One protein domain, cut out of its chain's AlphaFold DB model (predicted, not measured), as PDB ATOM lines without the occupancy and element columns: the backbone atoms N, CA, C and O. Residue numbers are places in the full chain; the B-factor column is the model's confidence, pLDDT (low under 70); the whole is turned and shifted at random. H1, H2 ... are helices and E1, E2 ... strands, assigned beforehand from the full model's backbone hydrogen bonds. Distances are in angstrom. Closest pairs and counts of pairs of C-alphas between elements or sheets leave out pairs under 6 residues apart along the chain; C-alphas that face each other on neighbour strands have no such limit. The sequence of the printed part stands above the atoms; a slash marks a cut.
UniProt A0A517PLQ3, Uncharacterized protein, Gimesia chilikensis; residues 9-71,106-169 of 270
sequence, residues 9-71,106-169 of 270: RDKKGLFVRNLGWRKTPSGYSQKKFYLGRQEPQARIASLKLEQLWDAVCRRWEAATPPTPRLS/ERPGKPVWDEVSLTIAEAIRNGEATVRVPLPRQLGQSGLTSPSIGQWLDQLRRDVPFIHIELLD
ATOM      1  N   ARG A   9     151.585 191.324 183.855       87.31
ATOM      2  CA  ARG A   9     152.713 190.574 183.278       87.31
ATOM      3  C   ARG A   9     152.229 189.709 182.113       87.31
ATOM      4  O   ARG A   9     151.169 189.094 182.191       87.31
ATOM      5  N   ASP A  10     152.991 189.680 181.027       88.06
ATOM      6  CA  ASP A  10     152.790 188.748 179.913       88.06
ATOM      7  C   ASP A  10     153.362 187.362 180.268       88.06
ATOM      8  O   ASP A  10     154.169 187.232 181.190       88.06
ATOM      9  N   LYS A  11     153.033 186.326 179.485       85.38
ATOM     10  CA  LYS A  11     153.536 184.945 179.644       85.38
ATOM     11  C   LYS A  11     155.067 184.854 179.648       85.38
ATOM     12  O   LYS A  11     155.633 183.916 180.191       85.38
ATOM     13  N   LYS A  12     155.737 185.841 179.045       85.94
ATOM     14  CA  LYS A  12     157.203 185.976 178.979       85.94
ATOM     15  C   LYS A  12     157.810 186.733 180.175       85.94
ATOM     16  O   LYS A  12     158.995 187.048 180.144       85.94
ATOM     17  N   GLY A  13     157.007 187.104 181.176       86.50
ATOM     18  CA  GLY A  13     157.438 187.889 182.340       86.50
ATOM     19  C   GLY A  13     157.651 189.385 182.070       86.50
ATOM     20  O   GLY A  13     158.178 190.087 182.926       86.50
ATOM     21  N   LEU A  14     157.258 189.889 180.895       90.19
ATOM     22  CA  LEU A  14     157.325 191.314 180.557       90.19
ATOM     23  C   LEU A  14     156.147 192.065 181.170       90.19
ATOM     24  O   LEU A  14     155.012 191.607 181.071       90.19
ATOM     25  N   PHE A  15     156.399 193.242 181.729       91.88
ATOM     26  CA  PHE A  15     155.344 194.132 182.180       91.88
ATOM     27  C   PHE A  15     154.647 194.800 181.001       91.88
ATOM     28  O   PHE A  15     155.274 195.231 180.032       91.88
ATOM     29  N   VAL A  16     153.325 194.875 181.085       92.06
ATOM     30  CA  VAL A  16     152.440 195.351 180.032       92.06
ATOM     31  C   VAL A  16     151.380 196.269 180.623       92.06
ATOM     32  O   VAL A  16     150.783 195.976 181.662       92.06
ATOM     33  N   ARG A  17     151.079 197.346 179.897       90.62
ATOM     34  CA  ARG A  17     149.942 198.221 180.165       90.62
ATOM     35  C   ARG A  17     149.070 198.349 178.923       90.62
ATOM     36  O   ARG A  17     149.553 198.715 177.857       90.62
ATOM     37  N   ASN A  18     147.777 198.078 179.070       91.25
ATOM     38  CA  ASN A  18     146.791 198.372 178.034       91.25
ATOM     39  C   ASN A  18     146.138 199.711 178.373       91.25
ATOM     40  O   ASN A  18     145.450 199.813 179.391       91.25
ATOM     41  N   LEU A  19     146.352 200.734 177.551       90.81
ATOM     42  CA  LEU A  19     145.889 202.089 177.839       90.81
ATOM     43  C   LEU A  19     145.459 202.805 176.562       90.81
ATOM     44  O   LEU A  19     146.158 202.768 175.553       90.81
ATOM     45  N   GLY A  20     144.315 203.476 176.636       90.62
ATOM     46  CA  GLY A  20     143.769 204.280 175.550       90.62
ATOM     47  C   GLY A  20     143.424 203.515 174.274       90.62
ATOM     48  O   GLY A  20     143.509 202.285 174.206       90.62
ATOM     49  N   TRP A  21     143.007 204.266 173.258       92.44
ATOM     50  CA  TRP A  21     142.446 203.732 172.019       92.44
ATOM     51  C   TRP A  21     143.275 204.146 170.807       92.44
ATOM     52  O   TRP A  21     143.788 205.257 170.744       92.44
ATOM     53  N   ARG A  22     143.380 203.261 169.817       91.44
ATOM     54  CA  ARG A  22     143.911 203.540 168.481       91.44
ATOM     55  C   ARG A  22     142.797 203.334 167.458       91.44
ATOM     56  O   ARG A  22     142.084 202.332 167.531       91.44
ATOM     57  N   LYS A  23     142.677 204.248 166.492       89.44
ATOM     58  CA  LYS A  23     141.757 204.100 165.357       89.44
ATOM     59  C   LYS A  23     142.286 203.029 164.397       89.44
ATOM     60  O   LYS A  23     143.440 203.090 163.974       89.44
ATOM     61  N   THR A  24     141.454 202.047 164.080       88.69
ATOM     62  CA  THR A  24     141.699 200.999 163.079       88.69
ATOM     63  C   THR A  24     140.654 201.109 161.966       88.69
ATOM     64  O   THR A  24     139.603 201.711 162.191       88.69
ATOM     65  N   PRO A  25     140.882 200.526 160.773       86.44
ATOM     66  CA  PRO A  25     139.882 200.536 159.699       86.44
ATOM     67  C   PRO A  25     138.522 199.960 160.131       86.44
ATOM     68  O   PRO A  25     137.482 200.418 159.681       86.44
ATOM     69  N   SER A  26     138.538 198.996 161.057       85.12
ATOM     70  CA  SER A  26     137.363 198.327 161.623       85.12
ATOM     71  C   SER A  26     136.756 199.004 162.864       85.12
ATOM     72  O   SER A  26     135.783 198.489 163.407       85.12
ATOM     73  N   GLY A  27     137.320 200.117 163.354       88.25
ATOM     74  CA  GLY A  27     136.823 200.816 164.546       88.25
ATOM     75  C   GLY A  27     137.926 201.281 165.499       88.25
ATOM     76  O   GLY A  27     138.801 202.063 165.125       88.25
ATOM     77  N   TYR A  28     137.864 200.838 166.758       90.44
ATOM     78  CA  TYR A  28     138.816 201.216 167.806       90.44
ATOM     79  C   TYR A  28     139.404 199.975 168.471       90.44
ATOM     80  O   TYR A  28     138.678 199.053 168.835       90.44
ATOM     81  N   SER A  29     140.716 199.981 168.689       90.19
ATOM     82  CA  SER A  29     141.426 198.928 169.423       90.19
ATOM     83  C   SER A  29     142.193 199.520 170.600       90.19
ATOM     84  O   SER A  29     142.680 200.650 170.530       90.19
ATOM     85  N   GLN A  30     142.290 198.779 171.703       90.25
ATOM     86  CA  GLN A  30     143.053 199.230 172.864       90.25
ATOM     87  C   GLN A  30     144.558 199.100 172.586       90.25
ATOM     88  O   GLN A  30     145.019 198.052 172.127       90.25
ATOM     89  N   LYS A  31     145.344 200.146 172.865       92.00
ATOM     90  CA  LYS A  31     146.799 200.113 172.641       92.00
ATOM     91  C   LYS A  31     147.490 199.354 173.782       92.00
ATOM     92  O   LYS A  31     147.314 199.678 174.957       92.00
ATOM     93  N   LYS A  32     148.283 198.340 173.419       92.06
ATOM     94  CA  LYS A  32     149.137 197.552 174.323       92.06
ATOM     95  C   LYS A  32     150.556 198.134 174.334       92.06
ATOM     96  O   LYS A  32     151.179 198.239 173.277       92.06
ATOM     97  N   PHE A  33     151.067 198.478 175.514       92.38
ATOM     98  CA  PHE A  33     152.428 198.966 175.750       92.38
ATOM     99  C   PHE A  33     153.237 197.923 176.522       92.38
ATOM    100  O   PHE A  33     152.798 197.452 177.569       92.38
ATOM    101  N   TYR A  34     154.420 197.576 176.016       93.06
ATOM    102  CA  TYR A  34     155.368 196.682 176.685       93.06
ATOM    103  C   TYR A  34     156.408 197.526 177.423       93.06
ATOM    104  O   TYR A  34     157.119 198.290 176.786       93.06
ATOM    105  N   LEU A  35     156.491 197.393 178.743       92.75
ATOM    106  CA  LEU A  35     157.262 198.278 179.628       92.75
ATOM    107  C   LEU A  35     158.580 197.651 180.114       92.75
ATOM    108  O   LEU A  35     159.230 198.170 181.013       92.75
ATOM    109  N   GLY A  36     158.968 196.512 179.534       90.69
ATOM    110  CA  GLY A  36     160.198 195.801 179.877       90.69
ATOM    111  C   GLY A  36     160.043 194.823 181.044       90.69
ATOM    112  O   GLY A  36     158.939 194.412 181.399       90.69
ATOM    113  N   ARG A  37     161.177 194.376 181.596       91.12
ATOM    114  CA  ARG A  37     161.240 193.372 182.680       91.12
ATOM    115  C   ARG A  37     161.430 193.986 184.066       91.12
ATOM    116  O   ARG A  37     161.132 193.334 185.057       91.12
ATOM    117  N   GLN A  38     161.940 195.214 184.133       91.44
ATOM    118  CA  GLN A  38     162.255 195.877 185.393       91.44
ATOM    119  C   GLN A  38     160.997 196.505 185.987       91.44
ATOM    120  O   GLN A  38     160.434 197.439 185.421       91.44
ATOM    121  N   GLU A  39     160.558 196.001 187.139       89.75
ATOM    122  CA  GLU A  39     159.311 196.438 187.771       89.75
ATOM    123  C   GLU A  39     159.293 197.929 188.152       89.75
ATOM    124  O   GLU A  39     158.309 198.596 187.822       89.75
ATOM    125  N   PRO A  40     160.342 198.508 188.774       91.38
ATOM    126  CA  PRO A  40     160.325 199.924 189.144       91.38
ATOM    127  C   PRO A  40     160.236 200.843 187.921       91.38
ATOM    128  O   PRO A  40     159.425 201.769 187.894       91.38
ATOM    129  N   GLN A  41     161.014 200.546 186.876       90.88
ATOM    130  CA  GLN A  41     161.000 201.302 185.620       90.88
ATOM    131  C   GLN A  41     159.650 201.172 184.912       90.88
ATOM    132  O   GLN A  41     159.079 202.173 184.486       90.88
ATOM    133  N   ALA A  42     159.089 199.962 184.863       92.38
ATOM    134  CA  ALA A  42     157.782 199.728 184.270       92.38
ATOM    135  C   ALA A  42     156.662 200.458 185.029       92.38
ATOM    136  O   ALA A  42     155.740 200.984 184.407       92.38
ATOM    137  N   ARG A  43     156.732 200.540 186.366       92.06
ATOM    138  CA  ARG A  43     155.761 201.305 187.166       92.06
ATOM    139  C   ARG A  43     155.837 202.796 186.843       92.06
ATOM    140  O   ARG A  43     154.800 203.402 186.584       92.06
ATOM    141  N   ILE A  44     157.043 203.367 186.792       92.50
ATOM    142  CA  ILE A  44     157.250 204.776 186.419       92.50
ATOM    143  C   ILE A  44     156.728 205.036 185.001       92.50
ATOM    144  O   ILE A  44     155.962 205.976 184.796       92.50
ATOM    145  N   ALA A  45     157.083 204.186 184.034       92.62
ATOM    146  CA  ALA A  45     156.621 204.313 182.656       92.62
ATOM    147  C   ALA A  45     155.090 204.213 182.555       92.62
ATOM    148  O   ALA A  45     154.471 205.001 181.847       92.62
ATOM    149  N   SER A  46     154.454 203.307 183.305       92.62
ATOM    150  CA  SER A  46     152.989 203.200 183.346       92.62
ATOM    151  C   SER A  46     152.328 204.461 183.891       92.62
ATOM    152  O   SER A  46     151.326 204.894 183.331       92.62
ATOM    153  N   LEU A  47     152.879 205.059 184.950       92.88
ATOM    154  CA  LEU A  47     152.357 206.308 185.510       92.88
ATOM    155  C   LEU A  47     152.498 207.469 184.519       92.88
ATOM    156  O   LEU A  47     151.542 208.205 184.298       92.88
ATOM    157  N   LYS A  48     153.660 207.596 183.868       93.75
ATOM    158  CA  LYS A  48     153.881 208.607 182.821       93.75
ATOM    159  C   LYS A  48     152.921 208.423 181.639       93.75
ATOM    160  O   LYS A  48     152.365 209.398 181.142       93.75
ATOM    161  N   LEU A  49     152.678 207.181 181.212       93.88
ATOM    162  CA  LEU A  49     151.708 206.875 180.155       93.88
ATOM    163  C   LEU A  49     150.273 207.239 180.556       93.88
ATOM    164  O   LEU A  49     149.514 207.708 179.712       93.88
ATOM    165  N   GLU A  50     149.896 207.043 181.820       93.62
ATOM    166  CA  GLU A  50     148.589 207.468 182.343       93.62
ATOM    167  C   GLU A  50     148.437 208.982 182.334       93.62
ATOM    168  O   GLU A  50     147.448 209.483 181.805       93.62
ATOM    169  N   GLN A  51     149.441 209.709 182.823       93.38
ATOM    170  CA  GLN A  51     149.438 211.172 182.791       93.38
ATOM    171  C   GLN A  51     149.348 211.706 181.355       93.38
ATOM    172  O   GLN A  51     148.572 212.623 181.086       93.38
ATOM    173  N   LEU A  52     150.084 211.093 180.420       94.62
ATOM    174  CA  LEU A  52     149.993 211.423 178.999       94.62
ATOM    175  C   LEU A  52     148.589 211.138 178.446       94.62
ATOM    176  O   LEU A  52     148.030 211.956 177.720       94.62
ATOM    177  N   TRP A  53     147.994 209.994 178.788       94.69
ATOM    178  CA  TRP A  53     146.651 209.650 178.326       94.69
ATOM    179  C   TRP A  53     145.581 210.603 178.862       94.69
ATOM    180  O   TRP A  53     144.660 210.965 178.130       94.69
ATOM    181  N   ASP A  54     145.714 211.055 180.107       93.44
ATOM    182  CA  ASP A  54     144.819 212.059 180.680       93.44
ATOM    183  C   ASP A  54     144.935 213.392 179.928       93.44
ATOM    184  O   ASP A  54     143.915 214.021 179.642       93.44
ATOM    185  N   ALA A  55     146.147 213.801 179.537       91.81
ATOM    186  CA  ALA A  55     146.352 214.976 178.688       91.81
ATOM    187  C   ALA A  55     145.684 214.820 177.308       91.81
ATOM    188  O   ALA A  55     145.001 215.734 176.843       91.81
ATOM    189  N   VAL A  56     145.794 213.643 176.680       91.94
ATOM    190  CA  VAL A  56     145.099 213.334 175.416       91.94
ATOM    191  C   VAL A  56     143.580 213.418 175.580       91.94
ATOM    192  O   VAL A  56     142.907 214.011 174.734       91.94
ATOM    193  N   CYS A  57     143.030 212.874 176.670       92.00
ATOM    194  CA  CYS A  57     141.599 212.964 176.966       92.00
ATOM    195  C   CYS A  57     141.149 214.423 177.100       92.00
ATOM    196  O   CYS A  57     140.195 214.819 176.435       92.00
ATOM    197  N   ARG A  58     141.873 215.241 177.878       90.12
ATOM    198  CA  ARG A  58     141.557 216.668 178.055       90.12
ATOM    199  C   ARG A  58     141.594 217.437 176.736       90.12
ATOM    200  O   ARG A  58     140.675 218.199 176.450       90.12
ATOM    201  N   ARG A  59     142.617 217.212 175.904       87.00
ATOM    202  CA  ARG A  59     142.719 217.836 174.573       87.00
ATOM    203  C   ARG A  59     141.549 217.444 173.672       87.00
ATOM    204  O   ARG A  59     140.974 218.299 173.004       87.00
ATOM    205  N   TRP A  60     141.170 216.166 173.668       88.81
ATOM    206  CA  TRP A  60     140.022 215.688 172.899       88.81
ATOM    207  C   TRP A  60     138.702 216.300 173.387       88.81
ATOM    208  O   TRP A  60     137.880 216.714 172.570       88.81
ATOM    209  N   GLU A  61     138.516 216.408 174.704       88.25
ATOM    210  CA  GLU A  61     137.347 217.052 175.309       88.25
ATOM    211  C   GLU A  61     137.274 218.551 174.993       88.25
ATOM    212  O   GLU A  61     136.181 219.070 174.766       88.25
ATOM    213  N   ALA A  62     138.410 219.247 174.948       85.19
ATOM    214  CA  ALA A  62     138.459 220.656 174.563       85.19
ATOM    215  C   ALA A  62     138.129 220.857 173.074       85.19
ATOM    216  O   ALA A  62     137.432 221.803 172.719       85.19
ATOM    217  N   ALA A  63     138.588 219.950 172.207       82.56
ATOM    218  CA  ALA A  63     138.355 220.029 170.766       82.56
ATOM    219  C   ALA A  63     136.954 219.553 170.333       82.56
ATOM    220  O   ALA A  63     136.466 219.960 169.282       82.56
ATOM    221  N   THR A  64     136.309 218.680 171.117       82.56
ATOM    222  CA  THR A  64     135.033 218.036 170.757       82.56
ATOM    223  C   THR A  64     133.943 218.415 171.763       82.56
ATOM    224  O   THR A  64     133.692 217.647 172.704       82.56
ATOM    225  N   PRO A  65     133.295 219.587 171.623       78.88
ATOM    226  CA  PRO A  65     132.250 220.004 172.547       78.88
ATOM    227  C   PRO A  65     131.065 219.024 172.510       78.88
ATOM    228  O   PRO A  65     130.764 218.442 171.461       78.88
ATOM    229  N   PRO A  66     130.391 218.802 173.650       81.19
ATOM    230  CA  PRO A  66     129.218 217.944 173.687       81.19
ATOM    231  C   PRO A  66     128.113 218.539 172.815       81.19
ATOM    232  O   PRO A  66     127.790 219.721 172.929       81.19
ATOM    233  N   THR A  67     127.530 217.720 171.941       75.50
ATOM    234  CA  THR A  67     126.400 218.150 171.116       75.50
ATOM    235  C   THR A  67     125.107 217.770 171.835       75.50
ATOM    236  O   THR A  67     124.967 216.604 172.222       75.50
ATOM    237  N   PRO A  68     124.169 218.711 172.037       74.00
ATOM    238  CA  PRO A  68     122.869 218.382 172.597       74.00
ATOM    239  C   PRO A  68     122.103 217.479 171.627       74.00
ATOM    240  O   PRO A  68     121.937 217.812 170.453       74.00
ATOM    241  N   ARG A  69     121.614 216.341 172.113       68.00
ATOM    242  CA  ARG A  69     120.631 215.506 171.426       68.00
ATOM    243  C   ARG A  69     119.370 215.438 172.273       68.00
ATOM    244  O   ARG A  69     119.444 215.248 173.482       68.00
ATOM    245  N   LEU A  70     118.207 215.572 171.640       62.59
ATOM    246  CA  LEU A  70     116.955 215.238 172.314       62.59
ATOM    247  C   LEU A  70     116.953 213.735 172.588       62.59
ATOM    248  O   LEU A  70     117.088 212.935 171.657       62.59
ATOM    249  N   SER A  71     116.800 213.364 173.856       60.12
ATOM    250  CA  SER A  71     116.650 211.971 174.245       60.12
ATOM    251  C   SER A  71     115.422 211.388 173.551       60.12
ATOM    252  O   SER A  71     114.308 211.891 173.694       60.12
ATOM    253  N   GLU A 106     125.936 214.132 174.108       69.56
ATOM    254  CA  GLU A 106     126.859 213.125 173.582       69.56
ATOM    255  C   GLU A 106     128.046 213.774 172.865       69.56
ATOM    256  O   GLU A 106     127.895 214.696 172.059       69.56
ATOM    257  N   ARG A 107     129.252 213.261 173.128       78.19
ATOM    258  CA  ARG A 107     130.461 213.618 172.375       78.19
ATOM    259  C   ARG A 107     130.710 212.561 171.297       78.19
ATOM    260  O   ARG A 107     130.815 211.380 171.639       78.19
ATOM    261  N   PRO A 108     130.805 212.931 170.011       77.25
ATOM    262  CA  PRO A 108     131.068 211.962 168.956       77.25
ATOM    263  C   PRO A 108     132.481 211.375 169.081       77.25
ATOM    264  O   PRO A 108     133.476 212.096 169.107       77.25
ATOM    265  N   GLY A 109     132.578 210.044 169.103       83.44
ATOM    266  CA  GLY A 109     133.852 209.321 169.059       83.44
ATOM    267  C   GLY A 109     134.473 209.015 170.425       83.44
ATOM    268  O   GLY A 109     133.785 208.872 171.434       83.44
ATOM    269  N   LYS A 110     135.793 208.811 170.427       86.12
ATOM    270  CA  LYS A 110     136.610 208.506 171.611       86.12
ATOM    271  C   LYS A 110     137.942 209.253 171.501       86.12
ATOM    272  O   LYS A 110     138.393 209.463 170.373       86.12
ATOM    273  N   PRO A 111     138.607 209.584 172.622       90.62
ATOM    274  CA  PRO A 111     140.003 210.001 172.576       90.62
ATOM    275  C   PRO A 111     140.834 208.881 171.948       90.62
ATOM    276  O   PRO A 111     140.605 207.697 172.221       90.62
ATOM    277  N   VAL A 112     141.772 209.251 171.082       92.62
ATOM    278  CA  VAL A 112     142.629 208.327 170.332       92.62
ATOM    279  C   VAL A 112     144.072 208.788 170.446       92.62
ATOM    280  O   VAL A 112     144.344 209.983 170.420       92.62
ATOM    281  N   TRP A 113     144.991 207.830 170.527       92.19
ATOM    282  CA  TRP A 113     146.417 208.077 170.365       92.19
ATOM    283  C   TRP A 113     146.712 208.620 168.956       92.19
ATOM    284  O   TRP A 113     146.650 207.871 167.976       92.19
ATOM    285  N   ASP A 114     147.004 209.917 168.865       89.69
ATOM    286  CA  ASP A 114     147.533 210.570 167.667       89.69
ATOM    287  C   ASP A 114     149.023 210.223 167.463       89.69
ATOM    288  O   ASP A 114     149.674 209.624 168.321       89.69
ATOM    289  N   GLU A 115     149.562 210.552 166.291       90.44
ATOM    290  CA  GLU A 115     150.954 210.255 165.916       90.44
ATOM    291  C   GLU A 115     151.961 210.878 166.900       90.44
ATOM    292  O   GLU A 115     152.897 210.213 167.349       90.44
ATOM    293  N   VAL A 116     151.700 212.117 167.327       91.75
ATOM    294  CA  VAL A 116     152.511 212.839 168.316       91.75
ATOM    295  C   VAL A 116     152.478 212.138 169.674       91.75
ATOM    296  O   VAL A 116     153.531 211.807 170.217       91.75
ATOM    297  N   SER A 117     151.294 211.829 170.215       92.44
ATOM    298  CA  SER A 117     151.193 211.165 171.523       92.44
ATOM    299  C   SER A 117     151.722 209.735 171.492       92.44
ATOM    300  O   SER A 117     152.224 209.262 172.507       92.44
ATOM    301  N   LEU A 118     151.654 209.035 170.354       92.94
ATOM    302  CA  LEU A 118     152.320 207.740 170.189       92.94
ATOM    303  C   LEU A 118     153.840 207.870 170.254       92.94
ATOM    304  O   LEU A 118     154.468 207.073 170.943       92.94
ATOM    305  N   THR A 119     154.409 208.877 169.596       93.75
ATOM    306  CA  THR A 119     155.856 209.135 169.613       93.75
ATOM    307  C   THR A 119     156.334 209.433 171.038       93.75
ATOM    308  O   THR A 119     157.285 208.824 171.523       93.75
ATOM    309  N   ILE A 120     155.600 210.277 171.772       93.81
ATOM    310  CA  ILE A 120     155.875 210.561 173.191       93.81
ATOM    311  C   ILE A 120     155.732 209.290 174.041       93.81
ATOM    312  O   ILE A 120     156.576 209.006 174.890       93.81
ATOM    313  N   ALA A 121     154.686 208.493 173.811       93.88
ATOM    314  CA  ALA A 121     154.473 207.243 174.535       93.88
ATOM    315  C   ALA A 121     155.596 206.221 174.289       93.88
ATOM    316  O   ALA A 121     155.950 205.465 175.197       93.88
ATOM    317  N   GLU A 122     156.165 206.188 173.085       93.31
ATOM    318  CA  GLU A 122     157.306 205.338 172.745       93.31
ATOM    319  C   GLU A 122     158.595 205.813 173.421       93.31
ATOM    320  O   GLU A 122     159.290 204.984 174.010       93.31
ATOM    321  N   ALA A 123     158.848 207.120 173.465       93.94
ATOM    322  CA  ALA A 123     159.974 207.686 174.207       93.94
ATOM    323  C   ALA A 123     159.870 207.392 175.720       93.94
ATOM    324  O   ALA A 123     160.817 206.903 176.337       93.94
ATOM    325  N   ILE A 124     158.678 207.561 176.313       93.31
ATOM    326  CA  ILE A 124     158.407 207.188 177.716       93.31
ATOM    327  C   ILE A 124     158.680 205.700 177.951       93.31
ATOM    328  O   ILE A 124     159.264 205.329 178.971       93.31
ATOM    329  N   ARG A 125     158.247 204.840 177.022       91.69
ATOM    330  CA  ARG A 125     158.451 203.390 177.104       91.69
ATOM    331  C   ARG A 125     159.935 203.028 177.086       91.69
ATOM    332  O   ARG A 125     160.336 202.126 177.816       91.69
ATOM    333  N   ASN A 126     160.722 203.705 176.258       90.06
ATOM    334  CA  ASN A 126     162.159 203.475 176.143       90.06
ATOM    335  C   ASN A 126     162.950 204.098 177.311       90.06
ATOM    336  O   ASN A 126     164.115 203.765 177.503       90.06
ATOM    337  N   GLY A 127     162.317 204.960 178.116       89.00
ATOM    338  CA  GLY A 127     162.971 205.679 179.208       89.00
ATOM    339  C   GLY A 127     163.767 206.899 178.741       89.00
ATOM    340  O   GLY A 127     164.666 207.344 179.450       89.00
ATOM    341  N   GLU A 128     163.449 207.432 177.561       91.94
ATOM    342  CA  GLU A 128     164.102 208.610 176.997       91.94
ATOM    343  C   GLU A 128     163.705 209.879 177.767       91.94
ATOM    344  O   GLU A 128     162.562 210.046 178.206       91.94
ATOM    345  N   ALA A 129     164.675 210.778 177.952       90.12
ATOM    346  CA  ALA A 129     164.460 212.066 178.612       90.12
ATOM    347  C   ALA A 129     163.970 213.150 177.640       90.12
ATOM    348  O   ALA A 129     163.256 214.061 178.059       90.12
ATOM    349  N   THR A 130     164.324 213.015 176.360       92.44
ATOM    350  CA  THR A 130     163.983 213.945 175.281       92.44
ATOM    351  C   THR A 130     163.305 213.182 174.155       92.44
ATOM    352  O   THR A 130     163.764 212.105 173.788       92.44
ATOM    353  N   VAL A 131     162.232 213.742 173.604       94.19
ATOM    354  CA  VAL A 131     161.505 213.197 172.459       94.19
ATOM    355  C   VAL A 131     161.419 214.231 171.348       94.19
ATOM    356  O   VAL A 131     161.033 215.376 171.582       94.19
ATOM    357  N   ARG A 132     161.733 213.795 170.127       92.75
ATOM    358  CA  ARG A 132     161.524 214.572 168.906       92.75
ATOM    359  C   ARG A 132     160.209 214.164 168.266       92.75
ATOM    360  O   ARG A 132     160.041 213.010 167.881       92.75
ATOM    361  N   VAL A 133     159.267 215.095 168.186       91.31
ATOM    362  CA  VAL A 133     157.917 214.859 167.662       91.31
ATOM    363  C   VAL A 133     157.738 215.471 166.276       91.31
ATOM    364  O   VAL A 133     158.210 216.582 166.023       91.31
ATOM    365  N   PRO A 134     157.031 214.773 165.368       88.81
ATOM    366  CA  PRO A 134     156.666 215.338 164.080       88.81
ATOM    367  C   PRO A 134     155.590 216.411 164.252       88.81
ATOM    368  O   PRO A 134     154.781 216.368 165.187       88.81
ATOM    369  N   LEU A 135     155.531 217.345 163.304       84.62
ATOM    370  CA  LEU A 135     154.434 218.301 163.251       84.62
ATOM    371  C   LEU A 135     153.120 217.588 162.907       84.62
ATOM    372  O   LEU A 135     153.073 216.798 161.957       84.62
ATOM    373  N   PRO A 136     152.028 217.868 163.640       81.19
ATOM    374  CA  PRO A 136     150.725 217.329 163.297       81.19
ATOM    375  C   PRO A 136     150.327 217.792 161.897       81.19
ATOM    376  O   PRO A 136     150.404 218.979 161.577       81.19
ATOM    377  N   ARG A 137     149.811 216.872 161.075       74.56
ATOM    378  CA  ARG A 137     149.331 217.187 159.716       74.56
ATOM    379  C   ARG A 137     148.290 218.310 159.708       74.56
ATOM    380  O   ARG A 137     148.205 219.053 158.740       74.56
ATOM    381  N   GLN A 138     147.527 218.443 160.795       69.25
ATOM    382  CA  GLN A 138     146.526 219.494 160.965       69.25
ATOM    383  C   GLN A 138     147.147 220.897 161.027       69.25
ATOM    384  O   GLN A 138     146.544 221.834 160.523       69.25
ATOM    385  N   LEU A 139     148.346 221.040 161.605       70.12
ATOM    386  CA  LEU A 139     149.066 222.317 161.636       70.12
ATOM    387  C   LEU A 139     149.744 222.617 160.293       70.12
ATOM    388  O   LEU A 139     149.735 223.759 159.854       70.12
ATOM    389  N   GLY A 140     150.276 221.598 159.610       59.22
ATOM    390  CA  GLY A 140     150.981 221.783 158.333       59.22
ATOM    391  C   GLY A 140     150.082 222.086 157.124       59.22
ATOM    392  O   GLY A 140     150.559 222.622 156.131       59.22
ATOM    393  N   GLN A 141     148.790 221.743 157.176       58.62
ATOM    394  CA  GLN A 141     147.863 221.911 156.041       58.62
ATOM    395  C   GLN A 141     147.041 223.201 156.096       58.62
ATOM    396  O   GLN A 141     146.443 223.599 155.099       58.62
ATOM    397  N   SER A 142     146.968 223.848 157.255       49.00
ATOM    398  CA  SER A 142     146.108 225.006 157.477       49.00
ATOM    399  C   SER A 142     146.976 226.225 157.748       49.00
ATOM    400  O   SER A 142     147.261 226.546 158.894       49.00
ATOM    401  N   GLY A 143     147.382 226.924 156.685       47.09
ATOM    402  CA  GLY A 143     148.178 228.158 156.749       47.09
ATOM    403  C   GLY A 143     147.503 229.353 157.447       47.09
ATOM    404  O   GLY A 143     147.854 230.487 157.150       47.09
ATOM    405  N   LEU A 144     146.509 229.134 158.322       47.38
ATOM    406  CA  LEU A 144     145.736 230.199 158.969       47.38
ATOM    407  C   LEU A 144     145.084 229.864 160.324       47.38
ATOM    408  O   LEU A 144     144.322 230.685 160.828       47.38
ATOM    409  N   THR A 145     145.346 228.722 160.960       53.34
ATOM    410  CA  THR A 145     144.671 228.388 162.231       53.34
ATOM    411  C   THR A 145     145.614 228.435 163.418       53.34
ATOM    412  O   THR A 145     146.396 227.514 163.623       53.34
ATOM    413  N   SER A 146     145.464 229.481 164.237       56.78
ATOM    414  CA  SER A 146     145.833 229.462 165.652       56.78
ATOM    415  C   SER A 146     145.438 228.117 166.285       56.78
ATOM    416  O   SER A 146     144.313 227.658 166.058       56.78
ATOM    417  N   PRO A 147     146.295 227.497 167.111       71.81
ATOM    418  CA  PRO A 147     147.554 228.021 167.653       71.81
ATOM    419  C   PRO A 147     148.726 227.977 166.658       71.81
ATOM    420  O   PRO A 147     148.812 227.070 165.835       71.81
ATOM    421  N   SER A 148     149.647 228.941 166.769       84.94
ATOM    422  CA  SER A 148     150.931 228.888 166.061       84.94
ATOM    423  C   SER A 148     151.764 227.682 166.506       84.94
ATOM    424  O   SER A 148     151.482 227.066 167.539       84.94
ATOM    425  N   ILE A 149     152.802 227.330 165.742       86.12
ATOM    426  CA  ILE A 149     153.666 226.182 166.059       86.12
ATOM    427  C   ILE A 149     154.289 226.348 167.452       86.12
ATOM    428  O   ILE A 149     154.273 225.400 168.241       86.12
ATOM    429  N   GLY A 150     154.751 227.557 167.793       85.94
ATOM    430  CA  GLY A 150     155.279 227.869 169.121       85.94
ATOM    431  C   GLY A 150     154.249 227.675 170.230       85.94
ATOM    432  O   GLY A 150     154.532 227.004 171.223       85.94
ATOM    433  N   GLN A 151     153.032 228.193 170.049       87.81
ATOM    434  CA  GLN A 151     151.956 228.051 171.035       87.81
ATOM    435  C   GLN A 151     151.507 226.596 171.201       87.81
ATOM    436  O   GLN A 151     151.247 226.144 172.318       87.81
ATOM    437  N   TRP A 152     151.435 225.842 170.102       88.56
ATOM    438  CA  TRP A 152     151.117 224.418 170.127       88.56
ATOM    439  C   TRP A 152     152.182 223.614 170.884       88.56
ATOM    440  O   TRP A 152     151.833 222.804 171.747       88.56
ATOM    441  N   LEU A 153     153.468 223.856 170.605       89.81
ATOM    442  CA  LEU A 153     154.576 223.168 171.268       89.81
ATOM    443  C   LEU A 153     154.644 223.521 172.761       89.81
ATOM    444  O   LEU A 153     154.842 222.635 173.592       89.81
ATOM    445  N   ASP A 154     154.442 224.792 173.117       89.81
ATOM    446  CA  ASP A 154     154.402 225.232 174.514       89.81
ATOM    447  C   ASP A 154     153.231 224.593 175.274       89.81
ATOM    448  O   ASP A 154     153.416 224.053 176.366       89.81
ATOM    449  N   GLN A 155     152.038 224.550 174.672       89.62
ATOM    450  CA  GLN A 155     150.889 223.856 175.258       89.62
ATOM    451  C   GLN A 155     151.185 222.365 175.479       89.62
ATOM    452  O   GLN A 155     150.904 221.831 176.552       89.62
ATOM    453  N   LEU A 156     151.813 221.702 174.505       90.62
ATOM    454  CA  LEU A 156     152.194 220.294 174.610       90.62
ATOM    455  C   LEU A 156     153.220 220.050 175.734       90.62
ATOM    456  O   LEU A 156     153.080 219.089 176.494       90.62
ATOM    457  N   ARG A 157     154.214 220.937 175.888       92.50
ATOM    458  CA  ARG A 157     155.208 220.893 176.977       92.50
ATOM    459  C   ARG A 157     154.570 221.100 178.354       92.50
ATOM    460  O   ARG A 157     154.961 220.434 179.311       92.50
ATOM    461  N   ARG A 158     153.569 221.982 178.465       91.50
ATOM    462  CA  ARG A 158     152.811 222.202 179.712       91.50
ATOM    463  C   ARG A 158     151.967 220.992 180.099       91.50
ATOM    464  O   ARG A 158     151.891 220.652 181.278       91.50
ATOM    465  N   ASP A 159     151.351 220.342 179.116       89.62
ATOM    466  CA  ASP A 159     150.510 219.166 179.342       89.62
ATOM    467  C   ASP A 159     151.327 217.925 179.750       89.62
ATOM    468  O   ASP A 159     150.819 217.058 180.469       89.62
ATOM    469  N   VAL A 160     152.595 217.845 179.328       90.81
ATOM    470  CA  VAL A 160     153.479 216.689 179.544       90.81
ATOM    471  C   VAL A 160     154.835 217.133 180.133       90.81
ATOM    472  O   VAL A 160     155.865 217.056 179.466       90.81
ATOM    473  N   PRO A 161     154.889 217.558 181.410       90.19
ATOM    474  CA  PRO A 161     156.076 218.203 181.990       90.19
ATOM    475  C   PRO A 161     157.230 217.247 182.351       90.19
ATOM    476  O   PRO A 161     158.272 217.681 182.834       90.19
ATOM    477  N   PHE A 162     157.053 215.934 182.188       90.19
ATOM    478  CA  PHE A 162     157.986 214.900 182.667       90.19
ATOM    479  C   PHE A 162     158.885 214.296 181.572       90.19
ATOM    480  O   PHE A 162     159.584 213.303 181.832       90.19
ATOM    481  N   ILE A 163     158.827 214.845 180.357       91.69
ATOM    482  CA  ILE A 163     159.704 214.535 179.223       91.69
ATOM    483  C   ILE A 163     159.966 215.828 178.444       91.69
ATOM    484  O   ILE A 163     159.066 216.655 178.300       91.69
ATOM    485  N   HIS A 164     161.193 216.029 177.970       92.19
ATOM    486  CA  HIS A 164     161.515 217.183 177.140       92.19
ATOM    487  C   HIS A 164     161.025 216.943 175.711       92.19
ATOM    488  O   HIS A 164     161.316 215.900 175.133       92.19
ATOM    489  N   ILE A 165     160.262 217.882 175.155       92.88
ATOM    490  CA  ILE A 165     159.631 217.737 173.840       92.88
ATOM    491  C   ILE A 165     160.255 218.745 172.882       92.88
ATOM    492  O   ILE A 165     160.190 219.953 173.127       92.88
ATOM    493  N   GLU A 166     160.815 218.247 171.790       92.38
ATOM    494  CA  GLU A 166     161.409 219.012 170.693       92.38
ATOM    495  C   GLU A 166     160.700 218.667 169.385       92.38
ATOM    496  O   GLU A 166     160.157 217.570 169.230       92.38
ATOM    497  N   LEU A 167     160.707 219.586 168.424       90.44
ATOM    498  CA  LEU A 167     160.311 219.271 167.060       90.44
ATOM    499  C   LEU A 167     161.380 218.418 166.375       90.44
ATOM    500  O   LEU A 167     162.572 218.516 166.652       90.44
ATOM    501  N   LEU A 168     160.930 217.550 165.471       89.69
ATOM    502  CA  LEU A 168     161.824 216.783 164.607       89.69
ATOM    503  C   LEU A 168     162.547 217.682 163.587       89.69
ATOM    504  O   LEU A 168     163.666 217.364 163.196       89.69
ATOM    505  N   ASP A 169     161.906 218.780 163.187       88.19
ATOM    506  CA  ASP A 169     162.446 219.797 162.286       88.19
ATOM    507  C   ASP A 169     163.115 220.924 163.091       88.19
ATOM    508  O   ASP A 169     162.465 221.592 163.900       88.19
TER     509      ASP A 169
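AT A GLANCE: This is residues 9 to 71 and 106 to 169 of the 270 residues of an uncharacterized protein of Gimesia chilikensis (UniProt A0A517PLQ3). Two helices, the long H1 and the shorter H2, lie side by side and run opposite ways in the middle; the long strand hairpin of E1 and E2 packs along one side of them, and a small unit of two short strands, E4 and E5, with H4 packed on E5, lies on the other side, where E4 packs on H2. E3 lies far out beyond the end of H1, and residues 141 to 146, of which 141 belongs to H3 and the others to the link from H3 to H4, stick out. The printed part has 127 residues with four named helices and five named strands, in the order E1, E2, H1, E3, H2, E4, H3, H4, E5; one sheet is E1 and E2, antiparallel, the other E4 and E5, parallel, and E3 pairs with no named strand. The class is mixed, helices and strands. The whole is only just compact, close to loose, with a radius of gyration of the C-alphas of 16.2 A and spans of 47 by 43 by 25 A.

IN THESE COORDINATES: E1 holds residues 15 to 24 and is 24.5 A long, beginning with C-alpha 15 at (155.344, 194.132, 182.180); it bends by 70 degrees at residue 20. E2, residues 27 to 36, is 28.4 A long. H1, residues 39 to 63, is the longest helix at 35.8 A, and its last C-alpha, 63, stands at (138.355, 220.029, 170.766). E3 is residues 67 to 70, 10.0 A. After the cut come H2, residues 115 to 126, 16.6 A, and E4, residues 130 to 133, 9.8 A. H3 is residues 137 to 141, 6.2 A, and H4 is residues 149 to 159, 15.4 A. E5, residues 164 to 167, is 10.4 A long and ends with C-alpha 167 at (160.311, 219.271, 167.060).

HOW THE PARTS SIT: E1 and E2 form a hairpin, antiparallel at 154 degrees between directions, with N 17 and O 33 at 2.9 A and N 29 and O 22 at 3.0 A, within hydrogen-bond range. The closest C-alphas of E1 and H1 are those of Phe 15 and Ala 42, 6.5 A apart. H1 touches H2 with residues 45 to 56 alone, at a shallow tilt of 13 degrees, opposite ways; their closest C-alphas, of Ala 45 and Arg 125, are 5.9 A apart. The closest C-alphas of E2 and H2 are those of Leu 35 and Arg 125, 5.8 A apart, and those of H2 and E4 are Val 116 and Val 133, also 5.8 A apart. E4 and E5 are parallel at 31 degrees, with N 131 and O 164 at 2.8 A and N 166 and O 131 at 2.9 A, within hydrogen-bond range. With H3 and H4 between them they make a strand-helix-strand unit, two parallel neighbour strands joined through helices, and its crossover is right-handed. The closest C-alphas of H4 and E5, of Arg 157 and Ile 165, are 6.3 A apart. H4 is close to H1 but not clearly touching, with Ala 55 and Asp 159 the closest C-alphas at 5.9 A. H2 and E5 are only just apart, the closest C-alphas at 8.1 A. In H1, H2, H3 and H4 every O i to N i+4 pair is within hydrogen-bond range.

THE WHOLE: The two C-alphas farthest apart, of Gln 38 and Leu 70, are 51.0 A from each other. Residues 72 to 105 are not printed, and C-alphas 71 and 106 are 10.3 A apart across this cut, which lies in the link from E3 to H2. Of the links that are printed whole, H3 to H4 is short with seven residues, and the others are tight. The mean pLDDT of the printed part is 86.3; it is under 70 in residues 69 to 71, 106, 138 and 140 to 146 of this model.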